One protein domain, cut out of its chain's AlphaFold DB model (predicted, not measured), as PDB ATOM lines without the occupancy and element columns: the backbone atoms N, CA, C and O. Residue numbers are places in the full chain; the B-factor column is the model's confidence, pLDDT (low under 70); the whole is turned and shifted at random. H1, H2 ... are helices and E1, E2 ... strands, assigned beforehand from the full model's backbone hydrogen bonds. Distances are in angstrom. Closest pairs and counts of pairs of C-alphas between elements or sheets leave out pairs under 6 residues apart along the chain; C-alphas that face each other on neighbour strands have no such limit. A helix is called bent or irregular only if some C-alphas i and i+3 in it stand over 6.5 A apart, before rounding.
ATOM      1  N   TYR A 115      47.245 -21.231   3.034       71.38
ATOM      2  CA  TYR A 115      45.883 -20.808   3.354       71.38
ATOM      3  C   TYR A 115      45.247 -20.032   2.199       71.38
ATOM      4  O   TYR A 115      45.918 -19.547   1.289       71.38
ATOM      5  N   LEU A 116      43.927 -19.873   2.252       77.31
ATOM      6  CA  LEU A 116      43.251 -18.930   1.373       77.31
ATOM      7  C   LEU A 116      43.698 -17.485   1.666       77.31
ATOM      8  O   LEU A 116      43.952 -17.134   2.821       77.31
ATOM      9  N   PRO A 117      43.726 -16.613   0.643       83.56
ATOM     10  CA  PRO A 117      44.269 -15.257   0.746       83.56
ATOM     11  C   PRO A 117      43.472 -14.347   1.687       83.56
ATOM     12  O   PRO A 117      43.978 -13.313   2.110       83.56
ATOM     13  N   PHE A 118      42.243 -14.731   2.030       82.19
ATOM     14  CA  PHE A 118      41.339 -14.013   2.926       82.19
ATOM     15  C   PHE A 118      41.079 -14.767   4.242       82.19
ATOM     16  O   PHE A 118      40.062 -14.543   4.883       82.19
ATOM     17  N   VAL A 119      41.992 -15.645   4.676       71.19
ATOM     18  CA  VAL A 119      41.919 -16.340   5.976       71.19
ATOM     19  C   VAL A 119      43.033 -15.851   6.914       71.19
ATOM     20  O   VAL A 119      44.225 -16.084   6.684       71.19
ATOM     21  N   MET A 120      42.657 -15.150   7.994       57.56
ATOM     22  CA  MET A 120      43.596 -14.452   8.892       57.56
ATOM     23  C   MET A 120      44.397 -15.364   9.838       57.56
ATOM     24  O   MET A 120      45.500 -14.997  10.234       57.56
ATOM     25  N   ALA A 121      43.922 -16.562  10.194       48.16
ATOM     26  CA  ALA A 121      44.541 -17.394  11.239       48.16
ATOM     27  C   ALA A 121      44.024 -18.848  11.198       48.16
ATOM     28  O   ALA A 121      42.984 -19.085  10.590       48.16
ATOM     29  N   PRO A 122      44.699 -19.821  11.850       41.47
ATOM     30  CA  PRO A 122      44.265 -21.222  11.870       41.47
ATOM     31  C   PRO A 122      43.053 -21.519  12.771       41.47
ATOM     32  O   PRO A 122      42.698 -22.692  12.889       41.47
ATOM     33  N   ARG A 123      42.419 -20.509  13.396       41.47
ATOM     34  CA  ARG A 123      41.133 -20.696  14.089       41.47
ATOM     35  C   ARG A 123      40.116 -21.190  13.068       41.47
ATOM     36  O   ARG A 123      39.756 -20.468  12.133       41.47
ATOM     37  N   ARG A 124      39.711 -22.454  13.198       44.19
ATOM     38  CA  ARG A 124      38.892 -23.154  12.197       44.19
ATOM     39  C   ARG A 124      37.521 -22.489  12.056       44.19
ATOM     40  O   ARG A 124      36.920 -22.567  10.988       44.19
ATOM     41  N   GLN A 125      37.061 -21.813  13.107       46.56
ATOM     42  CA  GLN A 125      35.822 -21.038  13.174       46.56
ATOM     43  C   GLN A 125      35.791 -19.865  12.188       46.56
ATOM     44  O   GLN A 125      34.933 -19.819  11.307       46.56
ATOM     45  N   THR A 126      36.765 -18.954  12.298       55.59
ATOM     46  CA  THR A 126      36.892 -17.797  11.406       55.59
ATOM     47  C   THR A 126      37.112 -18.274   9.975       55.59
ATOM     48  O   THR A 126      36.503 -17.744   9.057       55.59
ATOM     49  N   ASP A 127      37.904 -19.329   9.771       59.72
ATOM     50  CA  ASP A 127      38.106 -19.914   8.444       59.72
ATOM     51  C   ASP A 127      36.791 -20.439   7.824       59.72
ATOM     52  O   ASP A 127      36.418 -20.063   6.711       59.72
ATOM     53  N   SER A 128      36.039 -21.258   8.566       58.22
ATOM     54  CA  SER A 128      34.768 -21.831   8.106       58.22
ATOM     55  C   SER A 128      33.720 -20.755   7.815       58.22
ATOM     56  O   SER A 128      33.125 -20.754   6.735       58.22
ATOM     57  N   MET A 129      33.529 -19.805   8.737       68.69
ATOM     58  CA  MET A 129      32.577 -18.705   8.573       68.69
ATOM     59  C   MET A 129      32.933 -17.837   7.365       68.69
ATOM     60  O   MET A 129      32.058 -17.491   6.576       68.69
ATOM     61  N   ILE A 130      34.211 -17.506   7.177       73.38
ATOM     62  CA  ILE A 130      34.647 -16.666   6.062       73.38
ATOM     63  C   ILE A 130      34.518 -17.395   4.720       73.38
ATOM     64  O   ILE A 130      34.071 -16.787   3.746       73.38
ATOM     65  N   ARG A 131      34.836 -18.693   4.640       74.06
ATOM     66  CA  ARG A 131      34.598 -19.486   3.416       74.06
ATOM     67  C   ARG A 131      33.115 -19.552   3.068       74.06
ATOM     68  O   ARG A 131      32.753 -19.423   1.900       74.06
ATOM     69  N   GLN A 132      32.255 -19.695   4.072       71.94
ATOM     70  CA  GLN A 132      30.804 -19.672   3.895       71.94
ATOM     71  C   GLN A 132      30.313 -18.294   3.444       71.94
ATOM     72  O   GLN A 132      29.615 -18.193   2.437       71.94
ATOM     73  N   ALA A 133      30.748 -17.226   4.116       79.00
ATOM     74  CA  ALA A 133      30.429 -15.848   3.758       79.00
ATOM     75  C   ALA A 133      30.887 -15.499   2.337       79.00
ATOM     76  O   ALA A 133      30.180 -14.794   1.617       79.00
ATOM     77  N   TYR A 134      32.029 -16.041   1.897       83.81
ATOM     78  CA  TYR A 134      32.494 -15.887   0.524       83.81
ATOM     79  C   TYR A 134      31.454 -16.426  -0.462       83.81
ATOM     80  O   TYR A 134      31.120 -15.728  -1.409       83.81
ATOM     81  N   PHE A 135      30.855 -17.599  -0.223       80.69
ATOM     82  CA  PHE A 135      29.801 -18.139  -1.094       80.69
ATOM     83  C   PHE A 135      28.498 -17.332  -1.103       80.69
ATOM     84  O   PHE A 135      27.724 -17.461  -2.055       80.69
ATOM     85  N   LEU A 136      28.266 -16.480  -0.101       83.88
ATOM     86  CA  LEU A 136      27.128 -15.558  -0.094       83.88
ATOM     87  C   LEU A 136      27.334 -14.374  -1.041       83.88
ATOM     88  O   LEU A 136      26.363 -13.721  -1.423       83.88
ATOM     89  N   LEU A 137      28.575 -14.106  -1.463       88.38
ATOM     90  CA  LEU A 137      28.841 -13.085  -2.466       88.38
ATOM     91  C   LEU A 137      28.282 -13.494  -3.839       88.38
ATOM     92  O   LEU A 137      28.493 -14.629  -4.295       88.38
ATOM     93  N   PRO A 138      27.672 -12.540  -4.568       90.19
ATOM     94  CA  PRO A 138      27.343 -12.694  -5.974       90.19
ATOM     95  C   PRO A 138      28.518 -13.247  -6.790       90.19
ATOM     96  O   PRO A 138      29.668 -12.823  -6.647       90.19
ATOM     97  N   LYS A 139      28.223 -14.200  -7.682       89.25
ATOM     98  CA  LYS A 139      29.238 -14.915  -8.474       89.25
ATOM     99  C   LYS A 139      30.131 -13.974  -9.289       89.25
ATOM    100  O   LYS A 139      31.327 -14.215  -9.399       89.25
ATOM    101  N   ASN A 140      29.571 -12.895  -9.831       91.19
ATOM    102  CA  ASN A 140      30.327 -11.875 -10.559       91.19
ATOM    103  C   ASN A 140      31.382 -11.194  -9.670       91.19
ATOM    104  O   ASN A 140      32.524 -11.061 -10.095       91.19
ATOM    105  N   ILE A 141      31.051 -10.861  -8.417       93.75
ATOM    106  CA  ILE A 141      32.021 -10.283  -7.473       93.75
ATOM    107  C   ILE A 141      33.146 -11.287  -7.194       93.75
ATOM    108  O   ILE A 141      34.319 -10.933  -7.283       93.75
ATOM    109  N   ARG A 142      32.814 -12.557  -6.929       91.62
ATOM    110  CA  ARG A 142      33.818 -13.610  -6.679       91.62
ATOM    111  C   ARG A 142      34.765 -13.848  -7.861       91.62
ATOM    112  O   ARG A 142      35.947 -14.118  -7.641       91.62
ATOM    113  N   LYS A 143      34.246 -13.748  -9.091       90.75
ATOM    114  CA  LYS A 143      34.991 -13.911 -10.351       90.75
ATOM    115  C   LYS A 143      35.898 -12.743 -10.689       90.75
ATOM    116  O   LYS A 143      36.936 -12.943 -11.311       90.75
ATOM    117  N   GLU A 144      35.498 -11.529 -10.341       93.94
ATOM    118  CA  GLU A 144      36.210 -10.322 -10.759       93.94
ATOM    119  C   GLU A 144      37.159  -9.793  -9.690       93.94
ATOM    120  O   GLU A 144      38.150  -9.146 -10.036       93.94
ATOM    121  N   THR A 145      36.893 -10.086  -8.417       96.38
ATOM    122  CA  THR A 145      37.582  -9.471  -7.283       96.38
ATOM    123  C   THR A 145      38.391 -10.492  -6.492       96.38
ATOM    124  O   THR A 145      37.873 -11.508  -6.025       96.38
ATOM    125  N   ALA A 146      39.678 -10.201  -6.323       95.88
ATOM    126  CA  ALA A 146      40.544 -10.868  -5.367       95.88
ATOM    127  C   ALA A 146      40.406 -10.206  -3.993       95.88
ATOM    128  O   ALA A 146      40.572  -8.993  -3.876       95.88
ATOM    129  N   PHE A 147      40.147 -11.000  -2.957       95.25
ATOM    130  CA  PHE A 147      40.186 -10.543  -1.567       95.25
ATOM    131  C   PHE A 147      41.489 -11.015  -0.940       95.25
ATOM    132  O   PHE A 147      41.792 -12.210  -0.983       95.25
ATOM    133  N   LEU A 148      42.274 -10.083  -0.408       91.94
ATOM    134  CA  LEU A 148      43.652 -10.355  -0.029       91.94
ATOM    135  C   LEU A 148      43.993  -9.712   1.306       91.94
ATOM    136  O   LEU A 148      43.949  -8.493   1.437       91.94
ATOM    137  N   ILE A 149      44.389 -10.527   2.275       87.94
ATOM    138  CA  ILE A 149      44.975 -10.049   3.521       87.94
ATOM    139  C   ILE A 149      46.434  -9.686   3.262       87.94
ATOM    140  O   ILE A 149      47.213 -10.540   2.830       87.94
ATOM    141  N   ALA A 150      46.814  -8.446   3.574       85.50
ATOM    142  CA  ALA A 150      48.175  -7.939   3.408       85.50
ATOM    143  C   ALA A 150      49.207  -8.843   4.098       85.50
ATOM    144  O   ALA A 150      50.206  -9.228   3.499       85.50
ATOM    145  N   ASP A 151      48.926  -9.270   5.329       75.56
ATOM    146  CA  ASP A 151      49.789 -10.172   6.090       75.56
ATOM    147  C   ASP A 151      50.052 -11.499   5.376       75.56
ATOM    148  O   ASP A 151      51.201 -11.930   5.295       75.56
ATOM    149  N   ARG A 152      49.012 -12.138   4.827       75.50
ATOM    150  CA  ARG A 152      49.156 -13.396   4.082       75.50
ATOM    151  C   ARG A 152      49.911 -13.175   2.793       75.50
ATOM    152  O   ARG A 152      50.826 -13.930   2.482       75.50
ATOM    153  N   PHE A 153      49.551 -12.123   2.074       80.31
ATOM    154  CA  PHE A 153      50.173 -11.823   0.802       80.31
ATOM    155  C   PHE A 153      51.673 -11.603   0.925       80.31
ATOM    156  O   PHE A 153      52.439 -12.092   0.106       80.31
ATOM    157  N   MET A 154      52.090 -10.918   1.981       77.38
ATOM    158  CA  MET A 154      53.493 -10.644   2.255       77.38
ATOM    159  C   MET A 154      54.261 -11.881   2.733       77.38
ATOM    160  O   MET A 154      55.472 -11.944   2.540       77.38
ATOM    161  N   GLN A 155      53.576 -12.859   3.336       72.94
ATOM    162  CA  GLN A 155      54.172 -14.137   3.740       72.94
ATOM    163  C   GLN A 155      54.475 -15.039   2.539       72.94
ATOM    164  O   GLN A 155      55.564 -15.592   2.464       72.94
ATOM    165  N   GLU A 156      53.528 -15.175   1.608       76.69
ATOM    166  CA  GLU A 156      53.625 -16.109   0.474       76.69
ATOM    167  C   GLU A 156      53.252 -15.422  -0.859       76.69
ATOM    168  O   GLU A 156      52.312 -15.848  -1.541       76.69
ATOM    169  N   PRO A 157      53.938 -14.332  -1.264       80.38
ATOM    170  CA  PRO A 157      53.509 -13.497  -2.391       80.38
ATOM    171  C   PRO A 157      53.421 -14.279  -3.700       80.38
ATOM    172  O   PRO A 157      52.453 -14.137  -4.446       80.38
ATOM    173  N   GLU A 158      54.394 -15.155  -3.952       83.75
ATOM    174  CA  GLU A 158      54.467 -15.977  -5.162       83.75
ATOM    175  C   GLU A 158      53.283 -16.944  -5.277       83.75
ATOM    176  O   GLU A 158      52.746 -17.133  -6.369       83.75
ATOM    177  N   ALA A 159      52.807 -17.491  -4.154       82.12
ATOM    178  CA  ALA A 159      51.673 -18.408  -4.134       82.12
ATOM    179  C   ALA A 159      50.349 -17.731  -4.514       82.12
ATOM    180  O   ALA A 159      49.486 -18.357  -5.133       82.12
ATOM    181  N   TYR A 160      50.178 -16.453  -4.165       88.19
ATOM    182  CA  TYR A 160      48.940 -15.712  -4.421       88.19
ATOM    183  C   TYR A 160      48.929 -14.968  -5.765       88.19
ATOM    184  O   TYR A 160      47.861 -14.525  -6.197       88.19
ATOM    185  N   ILE A 161      50.066 -14.859  -6.467       89.69
ATOM    186  CA  ILE A 161      50.135 -14.232  -7.802       89.69
ATOM    187  C   ILE A 161      49.142 -14.856  -8.794       89.69
ATOM    188  O   ILE A 161      48.404 -14.085  -9.412       89.69
ATOM    189  N   PRO A 162      49.033 -16.193  -8.942       90.44
ATOM    190  CA  PRO A 162      48.059 -16.791  -9.859       90.44
ATOM    191  C   PRO A 162      46.609 -16.403  -9.532       90.44
ATOM    192  O   PRO A 162      45.820 -16.108 -10.431       90.44
ATOM    193  N   TYR A 163      46.264 -16.325  -8.241       91.56
ATOM    194  CA  TYR A 163      44.940 -15.876  -7.805       91.56
ATOM    195  C   TYR A 163      44.686 -14.425  -8.212       91.56
ATOM    196  O   TYR A 163      43.663 -14.133  -8.829       91.56
ATOM    197  N   LEU A 164      45.643 -13.527  -7.972       91.75
ATOM    198  CA  LEU A 164      45.537 -12.128  -8.391       91.75
ATOM    199  C   LEU A 164      45.466 -11.987  -9.912       91.75
ATOM    200  O   LEU A 164      44.681 -11.192 -10.426       91.75
ATOM    201  N   GLN A 165      46.249 -12.771 -10.652       91.19
ATOM    202  CA  GLN A 165      46.245 -12.772 -12.113       91.19
ATOM    203  C   GLN A 165      44.879 -13.164 -12.682       91.19
ATOM    204  O   GLN A 165      44.438 -12.519 -13.635       91.19
ATOM    205  N   SER A 166      44.183 -14.109 -12.042       90.38
ATOM    206  CA  SER A 166      42.839 -14.569 -12.424       90.38
ATOM    207  C   SER A 166      41.699 -13.577 -12.138       90.38
ATOM    208  O   SER A 166      40.547 -13.852 -12.478       90.38
ATOM    209  N   ARG A 167      41.988 -12.436 -11.496       93.12
ATOM    210  CA  ARG A 167      41.005 -11.419 -11.086       93.12
ATOM    211  C   ARG A 167      41.350 -10.046 -11.666       93.12
ATOM    212  O   ARG A 167      42.504  -9.761 -11.985       93.12
ATOM    213  N   LYS A 168      40.354  -9.177 -11.830       93.06
ATOM    214  CA  LYS A 168      40.529  -7.805 -12.348       93.06
ATOM    215  C   LYS A 168      40.789  -6.810 -11.218       93.06
ATOM    216  O   LYS A 168      41.658  -5.941 -11.326       93.06
ATOM    217  N   ASN A 169      40.022  -6.964 -10.149       96.81
ATOM    218  CA  ASN A 169      39.957  -6.056  -9.021       96.81
ATOM    219  C   ASN A 169      40.615  -6.690  -7.795       96.81
ATOM    220  O   ASN A 169      40.637  -7.914  -7.662       96.81
ATOM    221  N   VAL A 170      41.109  -5.859  -6.882       97.75
ATOM    222  CA  VAL A 170      41.671  -6.290  -5.600       97.75
ATOM    223  C   VAL A 170      41.048  -5.485  -4.470       97.75
ATOM    224  O   VAL A 170      41.002  -4.255  -4.525       97.75
ATOM    225  N   VAL A 171      40.595  -6.191  -3.443       97.69
ATOM    226  CA  VAL A 171      40.258  -5.636  -2.134       97.69
ATOM    227  C   VAL A 171      41.380  -6.018  -1.182       97.69
ATOM    228  O   VAL A 171      41.619  -7.207  -0.952       97.69
ATOM    229  N   LEU A 172      42.084  -5.010  -0.667       95.88
ATOM    230  CA  LEU A 172      43.166  -5.206   0.292       95.88
ATOM    231  C   LEU A 172      42.609  -5.125   1.713       95.88
ATOM    232  O   LEU A 172      41.928  -4.165   2.067       95.88
ATOM    233  N   ILE A 173      42.904  -6.138   2.513       93.25
ATOM    234  CA  ILE A 173      42.378  -6.323   3.862       93.25
ATOM    235  C   ILE A 173      43.562  -6.345   4.821       93.25
ATOM    236  O   ILE A 173      44.590  -6.962   4.535       93.25
ATOM    237  N   GLY A 174      43.433  -5.708   5.973       88.44
ATOM    238  CA  GLY A 174      44.431  -5.841   7.018       88.44
ATOM    239  C   GLY A 174      43.926  -5.390   8.371       88.44
ATOM    240  O   GLY A 174      42.798  -4.930   8.531       88.44
ATOM    241  N   SER A 175      44.794  -5.541   9.356       87.12
ATOM    242  CA  SER A 175      44.505  -5.150  10.722       87.12
ATOM    243  C   SER A 175      45.765  -4.661  11.413       87.12
ATOM    244  O   SER A 175      46.843  -5.221  11.206       87.12
ATOM    245  N   PHE A 176      45.604  -3.668  12.275       85.94
ATOM    246  CA  PHE A 176      46.598  -3.278  13.259       85.94
ATOM    247  C   PHE A 176      46.353  -4.020  14.570       85.94
ATOM    248  O   PHE A 176      45.204  -4.298  14.928       85.94
ATOM    249  N   GLN A 177      47.433  -4.362  15.271       83.25
ATOM    250  CA  GLN A 177      47.329  -4.942  16.606       83.25
ATOM    251  C   GLN A 177      46.666  -3.916  17.538       83.25
ATOM    252  O   GLN A 177      46.825  -2.709  17.364       83.25
ATOM    253  N   GLY A 178      45.842  -4.394  18.467       82.12
ATOM    254  CA  GLY A 178      45.299  -3.540  19.517       82.12
ATOM    255  C   GLY A 178      46.368  -3.162  20.544       82.12
ATOM    256  O   GLY A 178      47.481  -3.683  20.507       82.12
ATOM    257  N   LEU A 179      46.039  -2.256  21.457       83.25
ATOM    258  CA  LEU A 179      46.895  -1.975  22.605       83.25
ATOM    259  C   LEU A 179      46.729  -3.055  23.674       83.25
ATOM    260  O   LEU A 179      45.608  -3.444  24.006       83.25
ATOM    261  N   ASP A 180      47.856  -3.491  24.223       73.62
ATOM    262  CA  ASP A 180      47.897  -4.366  25.388       73.62
ATOM    263  C   ASP A 180      47.418  -3.636  26.646       73.62
ATOM    264  O   ASP A 180      47.541  -2.415  26.759       73.62
ATOM    265  N   GLN A 181      46.899  -4.409  27.606       70.38
ATOM    266  CA  GLN A 181      46.476  -3.873  28.896       70.38
ATOM    267  C   GLN A 181      47.650  -3.220  29.632       70.38
ATOM    268  O   GLN A 181      48.699  -3.837  29.816       70.38
ATOM    269  N   GLY A 182      47.435  -2.000  30.117       73.75
ATOM    270  CA  GLY A 182      48.417  -1.235  30.882       73.75
ATOM    271  C   GLY A 182      49.088  -0.108  30.100       73.75
ATOM    272  O   GLY A 182      49.846   0.644  30.706       73.75
ATOM    273  N   ILE A 183      48.780   0.060  28.809       82.62
ATOM    274  CA  ILE A 183      49.247   1.198  28.006       82.62
ATOM    275  C   ILE A 183      48.254   2.354  28.175       82.62
ATOM    276  O   ILE A 183      47.291   2.486  27.415       82.62
ATOM    277  N   LYS A 184      48.466   3.199  29.188       83.81
ATOM    278  CA  LYS A 184      47.497   4.244  29.562       83.81
ATOM    279  C   LYS A 184      47.687   5.536  28.786       83.81
ATOM    280  O   LYS A 184      46.723   6.286  28.625       83.81
ATOM    281  N   ASP A 185      48.899   5.788  28.300       88.62
ATOM    282  CA  ASP A 185      49.234   6.964  27.506       88.62
ATOM    283  C   ASP A 185      50.362   6.710  26.485       88.62
ATOM    284  O   ASP A 185      50.891   5.605  26.326       88.62
ATOM    285  N   ALA A 186      50.718   7.767  25.751       88.69
ATOM    286  CA  ALA A 186      51.776   7.725  24.748       88.69
ATOM    287  C   ALA A 186      53.165   7.451  25.344       88.69
ATOM    288  O   ALA A 186      54.004   6.861  24.668       88.69
ATOM    289  N   ASN A 187      53.434   7.879  26.580       89.25
ATOM    290  CA  ASN A 187      54.725   7.663  27.218       89.25
ATOM    291  C   ASN A 187      54.913   6.185  27.577       89.25
ATOM    292  O   ASN A 187      55.975   5.637  27.278       89.25
ATOM    293  N   ASP A 188      53.873   5.530  28.103       86.12
ATOM    294  CA  ASP A 188      53.871   4.076  28.317       86.12
ATOM    295  C   ASP A 188      54.194   3.344  27.007       86.12
ATOM    296  O   ASP A 188      55.113   2.529  26.950       86.12
ATOM    297  N   TYR A 189      53.505   3.700  25.918       86.50
ATOM    298  CA  TYR A 189      53.718   3.084  24.607       86.50
ATOM    299  C   TYR A 189      55.122   3.322  24.032       86.50
ATOM    300  O   TYR A 189      55.643   2.449  23.339       86.50
ATOM    301  N   LEU A 190      55.723   4.497  24.246       86.06
ATOM    302  CA  LEU A 190      56.984   4.893  23.606       86.06
ATOM    303  C   LEU A 190      58.234   4.503  24.392       86.06
ATOM    304  O   LEU A 190      59.267   4.263  23.774       86.06
ATOM    305  N   THR A 191      58.158   4.497  25.721       82.75
ATOM    306  CA  THR A 191      59.350   4.428  26.584       82.75
ATOM    307  C   THR A 191      59.451   3.151  27.397       82.75
ATOM    308  O   THR A 191      60.542   2.832  27.855       82.75
ATOM    309  N   ASN A 192      58.355   2.406  27.563       81.00
ATOM    310  CA  ASN A 192      58.417   1.118  28.233       81.00
ATOM    311  C   ASN A 192      58.964   0.053  27.265       81.00
ATOM    312  O   ASN A 192      58.422  -0.147  26.168       81.00
ATOM    313  N   ASP A 193      60.041  -0.613  27.673       81.19
ATOM    314  CA  ASP A 193      60.701  -1.672  26.909       81.19
ATOM    315  C   ASP A 193      59.813  -2.919  26.764       81.19
ATOM    316  O   ASP A 193      59.863  -3.584  25.728       81.19
ATOM    317  N   ASP A 194      58.899  -3.165  27.713       73.69
ATOM    318  CA  ASP A 194      57.937  -4.278  27.659       73.69
ATOM    319  C   ASP A 194      57.007  -4.196  26.433       73.69
ATOM    320  O   ASP A 194      56.466  -5.205  25.971       73.69
ATOM    321  N   PHE A 195      56.836  -2.996  25.867       77.75
ATOM    322  CA  PHE A 195      55.981  -2.740  24.705       77.75
ATOM    323  C   PHE A 195      56.764  -2.512  23.403       77.75
ATOM    324  O   PHE A 195      56.175  -2.140  22.382       77.75
ATOM    325  N   ASP A 196      58.078  -2.762  23.385       73.69
ATOM    326  CA  ASP A 196      58.898  -2.561  22.185       73.69
ATOM    327  C   ASP A 196      58.478  -3.450  21.014       73.69
ATOM    328  O   ASP A 196      58.399  -3.003  19.865       73.69
ATOM    329  N   TRP A 197      58.100  -4.693  21.303       73.69
ATOM    330  CA  TRP A 197      57.597  -5.626  20.297       73.69
ATOM    331  C   TRP A 197      56.324  -5.103  19.606       73.69
ATOM    332  O   TRP A 197      56.157  -5.300  18.402       73.69
ATOM    333  N   LEU A 198      55.444  -4.398  20.333       73.44
ATOM    334  CA  LEU A 198      54.193  -3.860  19.797       73.44
ATOM    335  C   LEU A 198      54.468  -2.690  18.848       73.44
ATOM    336  O   LEU A 198      53.847  -2.589  17.785       73.44
ATOM    337  N   ARG A 199      55.449  -1.838  19.178       80.06
ATOM    338  CA  ARG A 199      55.925  -0.775  18.279       80.06
ATOM    339  C   ARG A 199      56.447  -1.359  16.971       80.06
ATOM    340  O   ARG A 199      55.991  -0.964  15.898       80.06
ATOM    341  N   HIS A 200      57.329  -2.352  17.063       75.12
ATOM    342  CA  HIS A 200      57.866  -3.059  15.901       75.12
ATOM    343  C   HIS A 200      56.770  -3.750  15.079       75.12
ATOM    344  O   HIS A 200      56.809  -3.729  13.846       75.12
ATOM    345  N   LEU A 201      55.758  -4.322  15.737       76.56
ATOM    346  CA  LEU A 201      54.627  -4.947  15.060       76.56
ATOM    347  C   LEU A 201      53.782  -3.929  14.282       76.56
ATOM    348  O   LEU A 201      53.426  -4.202  13.134       76.56
ATOM    349  N   HIS A 202      53.502  -2.752  14.849       81.44
ATOM    350  CA  HIS A 202      52.800  -1.686  14.130       81.44
ATOM    351  C   HIS A 202      53.585  -1.210  12.903       81.44
ATOM    352  O   HIS A 202      53.011  -1.102  11.817       81.44
ATOM    353  N   GLU A 203      54.897  -0.987  13.034       81.00
ATOM    354  CA  GLU A 203      55.767  -0.653  11.896       81.00
ATOM    355  C   GLU A 203      55.682  -1.713  10.795       81.00
ATOM    356  O   GLU A 203      55.486  -1.403   9.616       81.00
ATOM    357  N   LEU A 204      55.744  -2.985  11.191       75.94
ATOM    358  CA  LEU A 204      55.624  -4.104  10.273       75.94
ATOM    359  C   LEU A 204      54.257  -4.136   9.573       75.94
ATOM    360  O   LEU A 204      54.195  -4.409   8.376       75.94
ATOM    361  N   GLN A 205      53.161  -3.867  10.282       82.25
ATOM    362  CA  GLN A 205      51.811  -3.824   9.703       82.25
ATOM    363  C   GLN A 205      51.672  -2.695   8.672       82.25
ATOM    364  O   GLN A 205      51.107  -2.916   7.596       82.25
ATOM    365  N   PHE A 206      52.265  -1.524   8.929       85.62
ATOM    366  CA  PHE A 206      52.345  -0.451   7.933       85.62
ATOM    367  C   PHE A 206      53.172  -0.849   6.715       85.62
ATOM    368  O   PHE A 206      52.751  -0.607   5.584       85.62
ATOM    369  N   MET A 207      54.318  -1.496   6.918       82.38
ATOM    370  CA  MET A 207      55.140  -1.976   5.810       82.38
ATOM    371  C   MET A 207      54.417  -3.037   4.980       82.38
ATOM    372  O   MET A 207      54.486  -3.009   3.755       82.38
ATOM    373  N   LYS A 208      53.692  -3.962   5.617       82.56
ATOM    374  CA  LYS A 208      52.896  -4.972   4.909       82.56
ATOM    375  C   LYS A 208      51.826  -4.327   4.032       82.56
ATOM    376  O   LYS A 208      51.666  -4.756   2.892       82.56
ATOM    377  N   LEU A 209      51.135  -3.293   4.522       89.00
ATOM    378  CA  LEU A 209      50.207  -2.488   3.719       89.00
ATOM    379  C   LEU A 209      50.921  -1.846   2.518       89.00
ATOM    380  O   LEU A 209      50.496  -2.028   1.378       89.00
ATOM    381  N   ASP A 210      52.014  -1.133   2.782       89.69
ATOM    382  CA  ASP A 210      52.797  -0.396   1.786       89.69
ATOM    383  C   ASP A 210      53.276  -1.308   0.638       89.69
ATOM    384  O   ASP A 210      52.933  -1.111  -0.532       89.69
ATOM    385  N   TYR A 211      53.971  -2.393   0.978       86.88
ATOM    386  CA  TYR A 211      54.500  -3.335  -0.005       86.88
ATOM    387  C   TYR A 211      53.417  -4.169  -0.694       86.88
ATOM    388  O   TYR A 211      53.575  -4.504  -1.871       86.88
ATOM    389  N   SER A 212      52.299  -4.467  -0.019       91.19
ATOM    390  CA  SER A 212      51.158  -5.116  -0.676       91.19
ATOM    391  C   SER A 212      50.600  -4.236  -1.791       91.19
ATOM    392  O   SER A 212      50.340  -4.733  -2.887       91.19
ATOM    393  N   ILE A 213      50.468  -2.926  -1.549       94.25
ATOM    394  CA  ILE A 213      50.030  -1.965  -2.570       94.25
ATOM    395  C   ILE A 213      51.007  -1.951  -3.751       94.25
ATOM    396  O   ILE A 213      50.569  -2.024  -4.902       94.25
ATOM    397  N   ASP A 214      52.314  -1.885  -3.488       90.06
ATOM    398  CA  ASP A 214      53.334  -1.878  -4.543       90.06
ATOM    399  C   ASP A 214      53.299  -3.152  -5.387       90.06
ATOM    400  O   ASP A 214      53.330  -3.087  -6.618       90.06
ATOM    401  N   LEU A 215      53.169  -4.311  -4.742       89.81
ATOM    402  CA  LEU A 215      53.122  -5.587  -5.439       89.81
ATOM    403  C   LEU A 215      51.856  -5.703  -6.301       89.81
ATOM    404  O   LEU A 215      51.958  -6.043  -7.481       89.81
ATOM    405  N   ILE A 216      50.683  -5.338  -5.770       93.62
ATOM    406  CA  ILE A 216      49.418  -5.318  -6.528       93.62
ATOM    407  C   ILE A 216      49.529  -4.410  -7.762       93.62
ATOM    408  O   ILE A 216      49.116  -4.792  -8.860       93.62
ATOM    409  N   LYS A 217      50.121  -3.222  -7.604       91.38
ATOM    410  CA  LYS A 217      50.342  -2.285  -8.712       91.38
ATOM    411  C   LYS A 217      51.323  -2.814  -9.749       91.38
ATOM    412  O   LYS A 217      51.071  -2.646 -10.939       91.38
ATOM    413  N   SER A 218      52.398  -3.480  -9.321       90.31
ATOM    414  CA  SER A 218      53.364  -4.101 -10.239       90.31
ATOM    415  C   SER A 218      52.716  -5.177 -11.123       90.31
ATOM    416  O   SER A 218      53.119  -5.367 -12.265       90.31
ATOM    417  N   LEU A 219      51.661  -5.831 -10.621       90.50
ATOM    418  CA  LEU A 219      50.858  -6.822 -11.347       90.50
ATOM    419  C   LEU A 219      49.771  -6.187 -12.237       90.50
ATOM    420  O   LEU A 219      48.937  -6.906 -12.793       90.50
ATOM    421  N   ASN A 220      49.754  -4.854 -12.360       91.12
ATOM    422  CA  ASN A 220      48.762  -4.072 -13.099       91.12
ATOM    423  C   ASN A 220      47.310  -4.390 -12.687       91.12
ATOM    424  O   ASN A 220      46.409  -4.507 -13.523       91.12
ATOM    425  N   LYS A 221      47.079  -4.584 -11.383       93.56
ATOM    426  CA  LYS A 221      45.752  -4.859 -10.822       93.56
ATOM    427  C   LYS A 221      45.126  -3.600 -10.231       93.56
ATOM    428  O   LYS A 221      45.813  -2.746  -9.675       93.56
ATOM    429  N   THR A 222      43.801  -3.487 -10.344       95.44
ATOM    430  CA  THR A 222      43.065  -2.326  -9.820       95.44
ATOM    431  C   THR A 222      42.664  -2.567  -8.372       95.44
ATOM    432  O   THR A 222      41.862  -3.457  -8.102       95.44
ATOM    433  N   ILE A 223      43.164  -1.753  -7.442       97.69
ATOM    434  CA  ILE A 223      42.649  -1.738  -6.066       97.69
ATOM    435  C   ILE A 223      41.301  -1.008  -6.069       97.69
ATOM    436  O   ILE A 223      41.221   0.159  -6.474       97.69
ATOM    437  N   VAL A 224      40.243  -1.712  -5.658       96.81
ATOM    438  CA  VAL A 224      38.859  -1.203  -5.627       96.81
ATOM    439  C   VAL A 224      38.361  -0.893  -4.222       96.81
ATOM    440  O   VAL A 224      37.420  -0.116  -4.090       96.81
ATOM    441  N   ASP A 225      39.000  -1.447  -3.193       96.81
ATOM    442  CA  ASP A 225      38.724  -1.114  -1.798       96.81
ATOM    443  C   ASP A 225      39.925  -1.461  -0.906       96.81
ATOM    444  O   ASP A 225      40.732  -2.334  -1.247       96.81
ATOM    445  N   ILE A 226      40.027  -0.780   0.234       96.19
ATOM    446  CA  ILE A 226      41.015  -1.046   1.282       96.19
ATOM    447  C   ILE A 226      40.281  -1.027   2.619       96.19
ATOM    448  O   ILE A 226      39.658  -0.027   2.974       96.19
ATOM    449  N   VAL A 227      40.341  -2.139   3.349       93.62
ATOM    450  CA  VAL A 227      39.609  -2.330   4.606       93.62
ATOM    451  C   VAL A 227      40.595  -2.661   5.710       93.62
ATOM    452  O   VAL A 227      41.231  -3.714   5.683       93.62
ATOM    453  N   TYR A 228      40.736  -1.738   6.658       92.38
ATOM    454  CA  TYR A 228      41.633  -1.864   7.798       92.38
ATOM    455  C   TYR A 228      40.907  -1.542   9.094       92.38
ATOM    456  O   TYR A 228      40.138  -0.582   9.166       92.38
ATOM    457  N   ALA A 229      41.217  -2.326  10.118       88.25
ATOM    458  CA  ALA A 229      40.764  -2.107  11.479       88.25
ATOM    459  C   ALA A 229      41.933  -2.197  12.461       88.25
ATOM    460  O   ALA A 229      42.997  -2.708  12.127       88.25
ATOM    461  N   MET A 230      41.732  -1.723  13.682       87.88
ATOM    462  CA  MET A 230      42.640  -1.964  14.806       87.88
ATOM    463  C   MET A 230      41.937  -2.850  15.833       87.88
ATOM    464  O   MET A 230      40.755  -2.631  16.125       87.88
ATOM    465  N   GLY A 231      42.672  -3.842  16.340       81.19
ATOM    466  CA  GLY A 231      42.195  -4.822  17.313       81.19
ATOM    467  C   GLY A 231      41.820  -4.233  18.675       81.19
ATOM    468  O   GLY A 231      41.904  -3.023  18.909       81.19
ATOM    469  N   ASP A 232      41.390  -5.116  19.571       77.19
ATOM    470  CA  ASP A 232      40.835  -4.760  20.878       77.19
ATOM    471  C   ASP A 232      41.847  -3.998  21.735       77.19
ATOM    472  O   ASP A 232      43.009  -4.385  21.822       77.19
ATOM    473  N   SER A 233      41.413  -2.881  22.320       80.38
ATOM    474  CA  SER A 233      42.291  -1.935  23.017       80.38
ATOM    475  C   SER A 233      41.536  -1.320  24.203       80.38
ATOM    476  O   SER A 233      40.917  -0.271  24.044       80.38
ATOM    477  N   PRO A 234      41.508  -1.986  25.369       72.38
ATOM    478  CA  PRO A 234      40.641  -1.595  26.485       72.38
ATOM    479  C   PRO A 234      41.070  -0.304  27.201       72.38
ATOM    480  O   PRO A 234      40.304   0.211  28.013       72.38
ATOM    481  N   ASP A 235      42.270   0.213  26.930       81.00
ATOM    482  CA  ASP A 235      42.832   1.368  27.635       81.00
ATOM    483  C   ASP A 235      42.493   2.727  26.985       81.00
ATOM    484  O   ASP A 235      42.331   2.812  25.764       81.00
ATOM    485  N   PRO A 236      42.462   3.832  27.763       78.06
ATOM    486  CA  PRO A 236      42.089   5.164  27.267       78.06
ATOM    487  C   PRO A 236      42.945   5.695  26.106       78.06
ATOM    488  O   PRO A 236      42.455   6.458  25.272       78.06
ATOM    489  N   TYR A 237      44.215   5.284  26.004       86.69
ATOM    490  CA  TYR A 237      45.099   5.697  24.907       86.69
ATOM    491  C   TYR A 237      44.670   5.139  23.537       86.69
ATOM    492  O   TYR A 237      45.109   5.641  22.498       86.69
ATOM    493  N   ALA A 238      43.776   4.145  23.500       84.94
ATOM    494  CA  ALA A 238      43.296   3.520  22.271       84.94
ATOM    495  C   ALA A 238      42.714   4.523  21.262       84.94
ATOM    496  O   ALA A 238      42.991   4.412  20.065       84.94
ATOM    497  N   GLU A 239      41.950   5.522  21.722       85.31
ATOM    498  CA  GLU A 239      41.358   6.537  20.839       85.31
ATOM    499  C   GLU A 239      42.450   7.356  20.139       85.31
ATOM    500  O   GLU A 239      42.444   7.509  18.911       85.31
ATOM    501  N   GLN A 240      43.419   7.862  20.908       89.31
ATOM    502  CA  GLN A 240      44.536   8.626  20.359       89.31
ATOM    503  C   GLN A 240      45.370   7.756  19.420       89.31
ATOM    504  O   GLN A 240      45.674   8.179  18.301       89.31
ATOM    505  N   LYS A 241      45.684   6.519  19.819       90.50
ATOM    506  CA  LYS A 241      46.499   5.633  18.993       90.50
ATOM    507  C   LYS A 241      45.847   5.325  17.651       90.50
ATOM    508  O   LYS A 241      46.510   5.319  16.615       90.50
ATOM    509  N   ARG A 242      44.533   5.122  17.648       90.94
ATOM    510  CA  ARG A 242      43.756   4.880  16.433       90.94
ATOM    511  C   ARG A 242      43.790   6.079  15.479       90.94
ATOM    512  O   ARG A 242      43.861   5.880  14.264       90.94
ATOM    513  N   LYS A 243      43.803   7.312  16.002       91.50
ATOM    514  CA  LYS A 243      43.998   8.536  15.199       91.50
ATOM    515  C   LYS A 243      45.399   8.587  14.589       91.50
ATOM    516  O   LYS A 243      45.510   8.762  13.380       91.50
ATOM    517  N   GLU A 244      46.446   8.325  15.375       92.94
ATOM    518  CA  GLU A 244      47.832   8.250  14.873       92.94
ATOM    519  C   GLU A 244      47.975   7.208  13.748       92.94
ATOM    520  O   GLU A 244      48.569   7.469  12.699       92.94
ATOM    521  N   ILE A 245      47.377   6.025  13.938       94.62
ATOM    522  CA  ILE A 245      47.365   4.965  12.928       94.62
ATOM    523  C   ILE A 245      46.641   5.427  11.660       94.62
ATOM    524  O   ILE A 245      47.136   5.208  10.552       94.62
ATOM    525  N   THR A 246      45.499   6.097  11.815       95.38
ATOM    526  CA  THR A 246      44.694   6.623  10.705       95.38
ATOM    527  C   THR A 246      45.455   7.676   9.898       95.38
ATOM    528  O   THR A 246      45.453   7.632   8.667       95.38
ATOM    529  N   GLU A 247      46.160   8.594  10.558       95.88
ATOM    530  CA  GLU A 247      46.971   9.616   9.889       95.88
ATOM    531  C   GLU A 247      48.085   8.992   9.044       95.88
ATOM    532  O   GLU A 247      48.302   9.373   7.884       95.88
ATOM    533  N   ARG A 248      48.764   7.981   9.593       95.88
ATOM    534  CA  ARG A 248      49.827   7.281   8.875       95.88
ATOM    535  C   ARG A 248      49.290   6.416   7.739       95.88
ATOM    536  O   ARG A 248      49.861   6.428   6.649       95.88
ATOM    537  N   PHE A 249      48.173   5.728   7.958       96.50
ATOM    538  CA  PHE A 249      47.441   4.992   6.927       96.50
ATOM    539  C   PHE A 249      47.091   5.908   5.746       96.50
ATOM    540  O   PHE A 249      47.481   5.637   4.610       96.50
ATOM    541  N   ASN A 250      46.461   7.054   6.017       96.75
ATOM    542  CA  ASN A 250      46.120   8.054   5.005       96.75
ATOM    543  C   ASN A 250      47.354   8.602   4.276       96.75
ATOM    544  O   ASN A 250      47.311   8.830   3.065       96.75
ATOM    545  N   THR A 251      48.466   8.788   4.992       96.31
ATOM    546  CA  THR A 251      49.740   9.221   4.402       96.31
ATOM    547  C   THR A 251      50.274   8.201   3.399       96.31
ATOM    548  O   THR A 251      50.621   8.590   2.282       96.31
ATOM    549  N   ILE A 252      50.284   6.908   3.748       95.81
ATOM    550  CA  ILE A 252      50.683   5.828   2.831       95.81
ATOM    551  C   ILE A 252      49.773   5.823   1.600       95.81
ATOM    552  O   ILE A 252      50.264   5.853   0.473       95.81
ATOM    553  N   LEU A 253      48.448   5.867   1.783       96.56
ATOM    554  CA  LEU A 253      47.509   5.880   0.660       96.56
ATOM    555  C   LEU A 253      47.741   7.069  -0.276       96.56
ATOM    556  O   LEU A 253      47.798   6.887  -1.490       96.56
ATOM    557  N   LYS A 254      47.949   8.269   0.273       95.69
ATOM    558  CA  LYS A 254      48.266   9.469  -0.508       95.69
ATOM    559  C   LYS A 254      49.581   9.328  -1.275       95.69
ATOM    560  O   LYS A 254      49.629   9.637  -2.461       95.69
ATOM    561  N   GLN A 255      50.642   8.835  -0.634       95.31
ATOM    562  CA  GLN A 255      51.930   8.579  -1.296       95.31
ATOM    563  C   GLN A 255      51.797   7.566  -2.437       95.31
ATOM    564  O   GLN A 255      52.509   7.649  -3.437       95.31
ATOM    565  N   LYS A 256      50.844   6.640  -2.315       93.75
ATOM    566  CA  LYS A 256      50.509   5.665  -3.347       93.75
ATOM    567  C   LYS A 256      49.408   6.141  -4.300       93.75
ATOM    568  O   LYS A 256      48.963   5.327  -5.098       93.75
ATOM    569  N   GLY A 257      48.955   7.392  -4.302       94.50
ATOM    570  CA  GLY A 257      47.899   7.829  -5.232       94.50
ATOM    571  C   GLY A 257      46.579   7.051  -5.071       94.50
ATOM    572  O   GLY A 257      45.910   6.716  -6.050       94.50
ATOM    573  N   LEU A 258      46.277   6.643  -3.838       96.44
ATOM    574  CA  LEU A 258      45.080   5.914  -3.419       96.44
ATOM    575  C   LEU A 258      44.242   6.757  -2.444       96.44
ATOM    576  O   LEU A 258      43.476   6.215  -1.652       96.44
ATOM    577  N   GLU A 259      44.354   8.085  -2.512       95.00
ATOM    578  CA  GLU A 259      43.666   9.040  -1.637       95.00
ATOM    579  C   GLU A 259      42.138   8.912  -1.662       95.00
ATOM    580  O   GLU A 259      41.480   9.268  -0.692       95.00
ATOM    581  N   LYS A 260      41.563   8.330  -2.722       94.25
ATOM    582  CA  LYS A 260      40.129   8.000  -2.784       94.25
ATOM    583  C   LYS A 260      39.678   6.985  -1.721       94.25
ATOM    584  O   LYS A 260      38.484   6.869  -1.481       94.25
ATOM    585  N   PHE A 261      40.615   6.236  -1.136       94.62
ATOM    586  CA  PHE A 261      40.380   5.298  -0.035       94.62
ATOM    587  C   PHE A 261      40.842   5.850   1.320       94.62
ATOM    588  O   PHE A 261      40.739   5.147   2.322       94.62
ATOM    589  N   ALA A 262      41.379   7.073   1.358       93.12
ATOM    590  CA  ALA A 262      41.765   7.710   2.606       93.12
ATOM    591  C   ALA A 262      40.523   8.054   3.436       93.12
ATOM    592  O   ALA A 262      39.497   8.485   2.906       93.12
ATOM    593  N   LEU A 263      40.651   7.871   4.743       91.62
ATOM    594  CA  LEU A 263      39.620   8.182   5.722       91.62
ATOM    595  C   LEU A 263      39.547   9.696   5.937       91.62
ATOM    596  O   LEU A 263      40.573  10.384   5.956       91.62
ATOM    597  N   LYS A 264      38.334  10.230   6.083       89.19
ATOM    598  CA  LYS A 264      38.112  11.662   6.347       89.19
ATOM    599  C   LYS A 264      38.579  12.051   7.753       89.19
ATOM    600  O   LYS A 264      38.872  11.208   8.587       89.19
ATOM    601  N   LYS A 265      38.640  13.359   8.027       82.12
ATOM    602  CA  LYS A 265      39.140  13.910   9.303       82.12
ATOM    603  C   LYS A 265      38.359  13.417  10.534       82.12
ATOM    604  O   LYS A 265      38.924  13.343  11.617       82.12
ATOM    605  N   ASP A 266      37.070  13.145  10.371       83.12
ATOM    606  CA  ASP A 266      36.158  12.627  11.395       83.12
ATOM    607  C   ASP A 266      36.133  11.090  11.469       83.12
ATOM    608  O   ASP A 266      35.465  10.533  12.334       83.12
ATOM    609  N   GLU A 267      36.846  10.409  10.572       87.69
ATOM    610  CA  GLU A 267      36.873   8.955  10.466       87.69
ATOM    611  C   GLU A 267      38.178   8.389  11.030       87.69
ATOM    612  O   GLU A 267      39.231   9.026  11.014       87.69
ATOM    613  N   VAL A 268      38.106   7.145  11.489       89.75
ATOM    614  CA  VAL A 268      39.253   6.364  11.948       89.75
ATOM    615  C   VAL A 268      39.202   4.956  11.369       89.75
ATOM    616  O   VAL A 268      38.134   4.505  10.940       89.75
ATOM    617  N   VAL A 269      40.349   4.265  11.348       89.62
ATOM    618  CA  VAL A 269      40.384   2.829  11.023       89.62
ATOM    619  C   VAL A 269      39.393   2.078  11.917       89.62
ATOM    620  O   VAL A 269      39.285   2.372  13.113       89.62
ATOM    621  N   ASP A 270      38.659   1.133  11.328       86.31
ATOM    622  CA  ASP A 270      37.517   0.480  11.974       86.31
ATOM    623  C   ASP A 270      37.906  -0.215  13.289       86.31
ATOM    624  O   ASP A 270      39.055  -0.616  13.500       86.31
ATOM    625  N   TRP A 271      36.947  -0.383  14.196       84.12
ATOM    626  CA  TRP A 271      37.103  -1.318  15.314       84.12
ATOM    627  C   TRP A 271      36.956  -2.745  14.819       84.12
ATOM    628  O   TRP A 271      36.286  -2.979  13.818       84.12
ATOM    629  N   GLY A 272      37.546  -3.682  15.546       71.06
ATOM    630  CA  GLY A 272      37.384  -5.095  15.272       71.06
ATOM    631  C   GLY A 272      38.255  -5.594  14.126       71.06
ATOM    632  O   GLY A 272      37.948  -5.431  12.948       71.06
ATOM    633  N   ALA A 273      39.398  -6.184  14.473       71.94
ATOM    634  CA  ALA A 273      40.289  -6.786  13.488       71.94
ATOM    635  C   ALA A 273      39.682  -8.063  12.883       71.94
ATOM    636  O   ALA A 273      39.875  -8.325  11.694       71.94
ATOM    637  N   ASP A 274      38.926  -8.819  13.682       70.62
ATOM    638  CA  ASP A 274      38.467 -10.172  13.360       70.62
ATOM    639  C   ASP A 274      37.383 -10.201  12.272       70.62
ATOM    640  O   ASP A 274      37.305 -11.162  11.502       70.62
ATOM    641  N   ASP A 275      36.602  -9.128  12.125       75.69
ATOM    642  CA  ASP A 275      35.501  -9.031  11.163       75.69
ATOM    643  C   ASP A 275      35.845  -8.236   9.887       75.69
ATOM    644  O   ASP A 275      35.010  -8.101   8.986       75.69
ATOM    645  N   THR A 276      37.089  -7.762   9.749       85.50
ATOM    646  CA  THR A 276      37.573  -6.997   8.579       85.50
ATOM    647  C   THR A 276      37.299  -7.678   7.239       85.50
ATOM    648  O   THR A 276      36.981  -7.008   6.255       85.50
ATOM    649  N   ILE A 277      37.362  -9.011   7.184       87.50
ATOM    650  CA  ILE A 277      37.071  -9.769   5.962       87.50
ATOM    651  C   ILE A 277      35.575  -9.727   5.620       87.50
ATOM    652  O   ILE A 277      35.213  -9.531   4.460       87.50
ATOM    653  N   LEU A 278      34.693  -9.864   6.616       87.00
ATOM    654  CA  LEU A 278      33.249  -9.762   6.399       87.00
ATOM    655  C   LEU A 278      32.866  -8.349   5.957       87.00
ATOM    656  O   LEU A 278      32.114  -8.200   4.991       87.00
ATOM    657  N   LYS A 279      33.456  -7.325   6.586       90.56
ATOM    658  CA  LYS A 279      33.325  -5.925   6.160       90.56
ATOM    659  C   LYS A 279      33.761  -5.753   4.707       90.56
ATOM    660  O   LYS A 279      33.042  -5.146   3.911       90.56
ATOM    661  N   ALA A 280      34.902  -6.331   4.332       94.19
ATOM    662  CA  ALA A 280      35.411  -6.288   2.967       94.19
ATOM    663  C   ALA A 280      34.444  -6.913   1.955       94.19
ATOM    664  O   ALA A 280      34.214  -6.315   0.902       94.19
ATOM    665  N   PHE A 281      33.835  -8.058   2.278       94.00
ATOM    666  CA  PHE A 281      32.808  -8.692   1.447       94.00
ATOM    667  C   PHE A 281      31.558  -7.809   1.328       94.00
ATOM    668  O   PHE A 281      31.113  -7.499   0.221       94.00
ATOM    669  N   ALA A 282      31.024  -7.340   2.455       94.69
ATOM    670  CA  ALA A 282      29.808  -6.533   2.508       94.69
ATOM    671  C   ALA A 282      29.945  -5.174   1.792       94.69
ATOM    672  O   ALA A 282      28.994  -4.695   1.167       94.69
ATOM    673  N   ARG A 283      31.133  -4.556   1.812       95.25
ATOM    674  CA  ARG A 283      31.426  -3.289   1.110       95.25
ATOM    675  C   ARG A 283      31.435  -3.398  -0.417       95.25
ATOM    676  O   ARG A 283      31.399  -2.355  -1.080       95.25
ATOM    677  N   GLN A 284      31.457  -4.620  -0.963       95.94
ATOM    678  CA  GLN A 284      31.322  -4.867  -2.406       95.94
ATOM    679  C   GLN A 284      29.860  -4.985  -2.859       95.94
ATOM    680  O   GLN A 284      29.595  -5.044  -4.058       95.94
ATOM    681  N   LEU A 285      28.910  -5.032  -1.923       95.75
ATOM    682  CA  LEU A 285      27.480  -5.102  -2.216       95.75
ATOM    683  C   LEU A 285      26.859  -3.699  -2.295       95.75
ATOM    684  O   LEU A 285      27.370  -2.778  -1.643       95.75
TER     685      LEU A 285
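What this domain is: This is residues 115 to 285 of the 578 residues of the protein "DUF4127 family protein" of Microcystis aeruginosa Ma_QC_B_20070730_S2 (UniProt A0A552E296). A narrow, parallel three-stranded sheet makes the middle of three layers: the long helices H6 and H7 and the shorter H4 are on one face, the short H8 on the other, and H1 packs on H8 off the sheet. H5 sits far out at one end of the longest axis, while the unnamed residues 256 to 275 run back from H7 past E3 to H8. The printed part has 171 residues, with eight named helices and three named strands in the order H1 H2 E1 H3 H4 E2 H5 H6 E3 H7 H8; the sheet runs E1 E2 E3, and the class is mostly helix. It is compact, with a radius of gyration of the C-alphas of 16.2 A and spans of 48 by 36 by 31 A.

How they stand to each other: Residues 130 to 134 of H1, residues 124 to 136, touch H8, residues 276 to 282; the closest C-alphas are those of Ile 130 and Leu 278, 7.1 A. H2, residues 139 to 144, is only just not on the sheet, with 4 pairs of C-alphas within 10 A. E1, residues 145 to 149, and E2, residues 169 to 176, are parallel at 19 degrees, with N 146 and O 169 at 2.8 A, within hydrogen-bond range. H3, residues 150 to 155, stands at the sheet's level and touches H6, residues 193 to 218, about perpendicular at 90 degrees, closest at the C-alphas of Ala 150 and Lys 208, 5.8 A. H4, residues 157 to 165, is on the sheet; its closest C-alpha pair with E1 is Leu 164 and Ala 146, 6.0 A. H5, residues 186 to 191, touches H6 only at the corner, the C-alphas of Tyr 189 and Phe 195 being closest at 6.2 A. H6 runs along E2 at 3 degrees on the local plane, at a height over the sheet of 10.0 A. E3, residues 222 to 230, is parallel to E2 at 16 degrees, with N 172 and O 225 at 3.1 A. E1, H3 H4, E2 and E2, H5 H6, E3 are strand-helix-strand units, parallel neighbour strands joined through helices, with right-handed crossovers. H7, residues 237 to 255, is on the sheet and close to but not clearly touching H6; their closest C-alphas, of Ile 252 and Asp 210, are 6.7 A apart. H8 is on the opposite face from H6, at a height of 7.9 A; its closest C-alpha pair with E3 is Ala 280 and Val 227, 6.0 A. Every O i to N i+4 pair is within range in H1, H2, H3, H5, H7 and H8, but 3 of 5 in H4 and 20 of 22 in H6.

Where its parts are: H1 begins at C-alpha 124 (38.892, -23.154, 12.197) and is 18.6 A long. E2 is 23.4 A, E3 24.6 A, H7 27.2 A and H6 37.9 A. H6 is irregular, C-alphas 194 and 197 being 7.5 A apart, and H4 only just, C-alphas 159 and 162 being 7.0 A apart. H8 ends at C-alpha 282 (29.808, -6.533, 2.508).

The domain as a whole: The C-alphas farthest apart, of Lys 139 and Thr 191, are 50.1 A apart. The printed part has no cut; the link from H7 to H8 is long, 20 residues, and its residues 270 to 271 pair in parallel with 229 to 230 of E3. Residues 120 to 129 are under pLDDT 70; the mean of the printed part is 84.8.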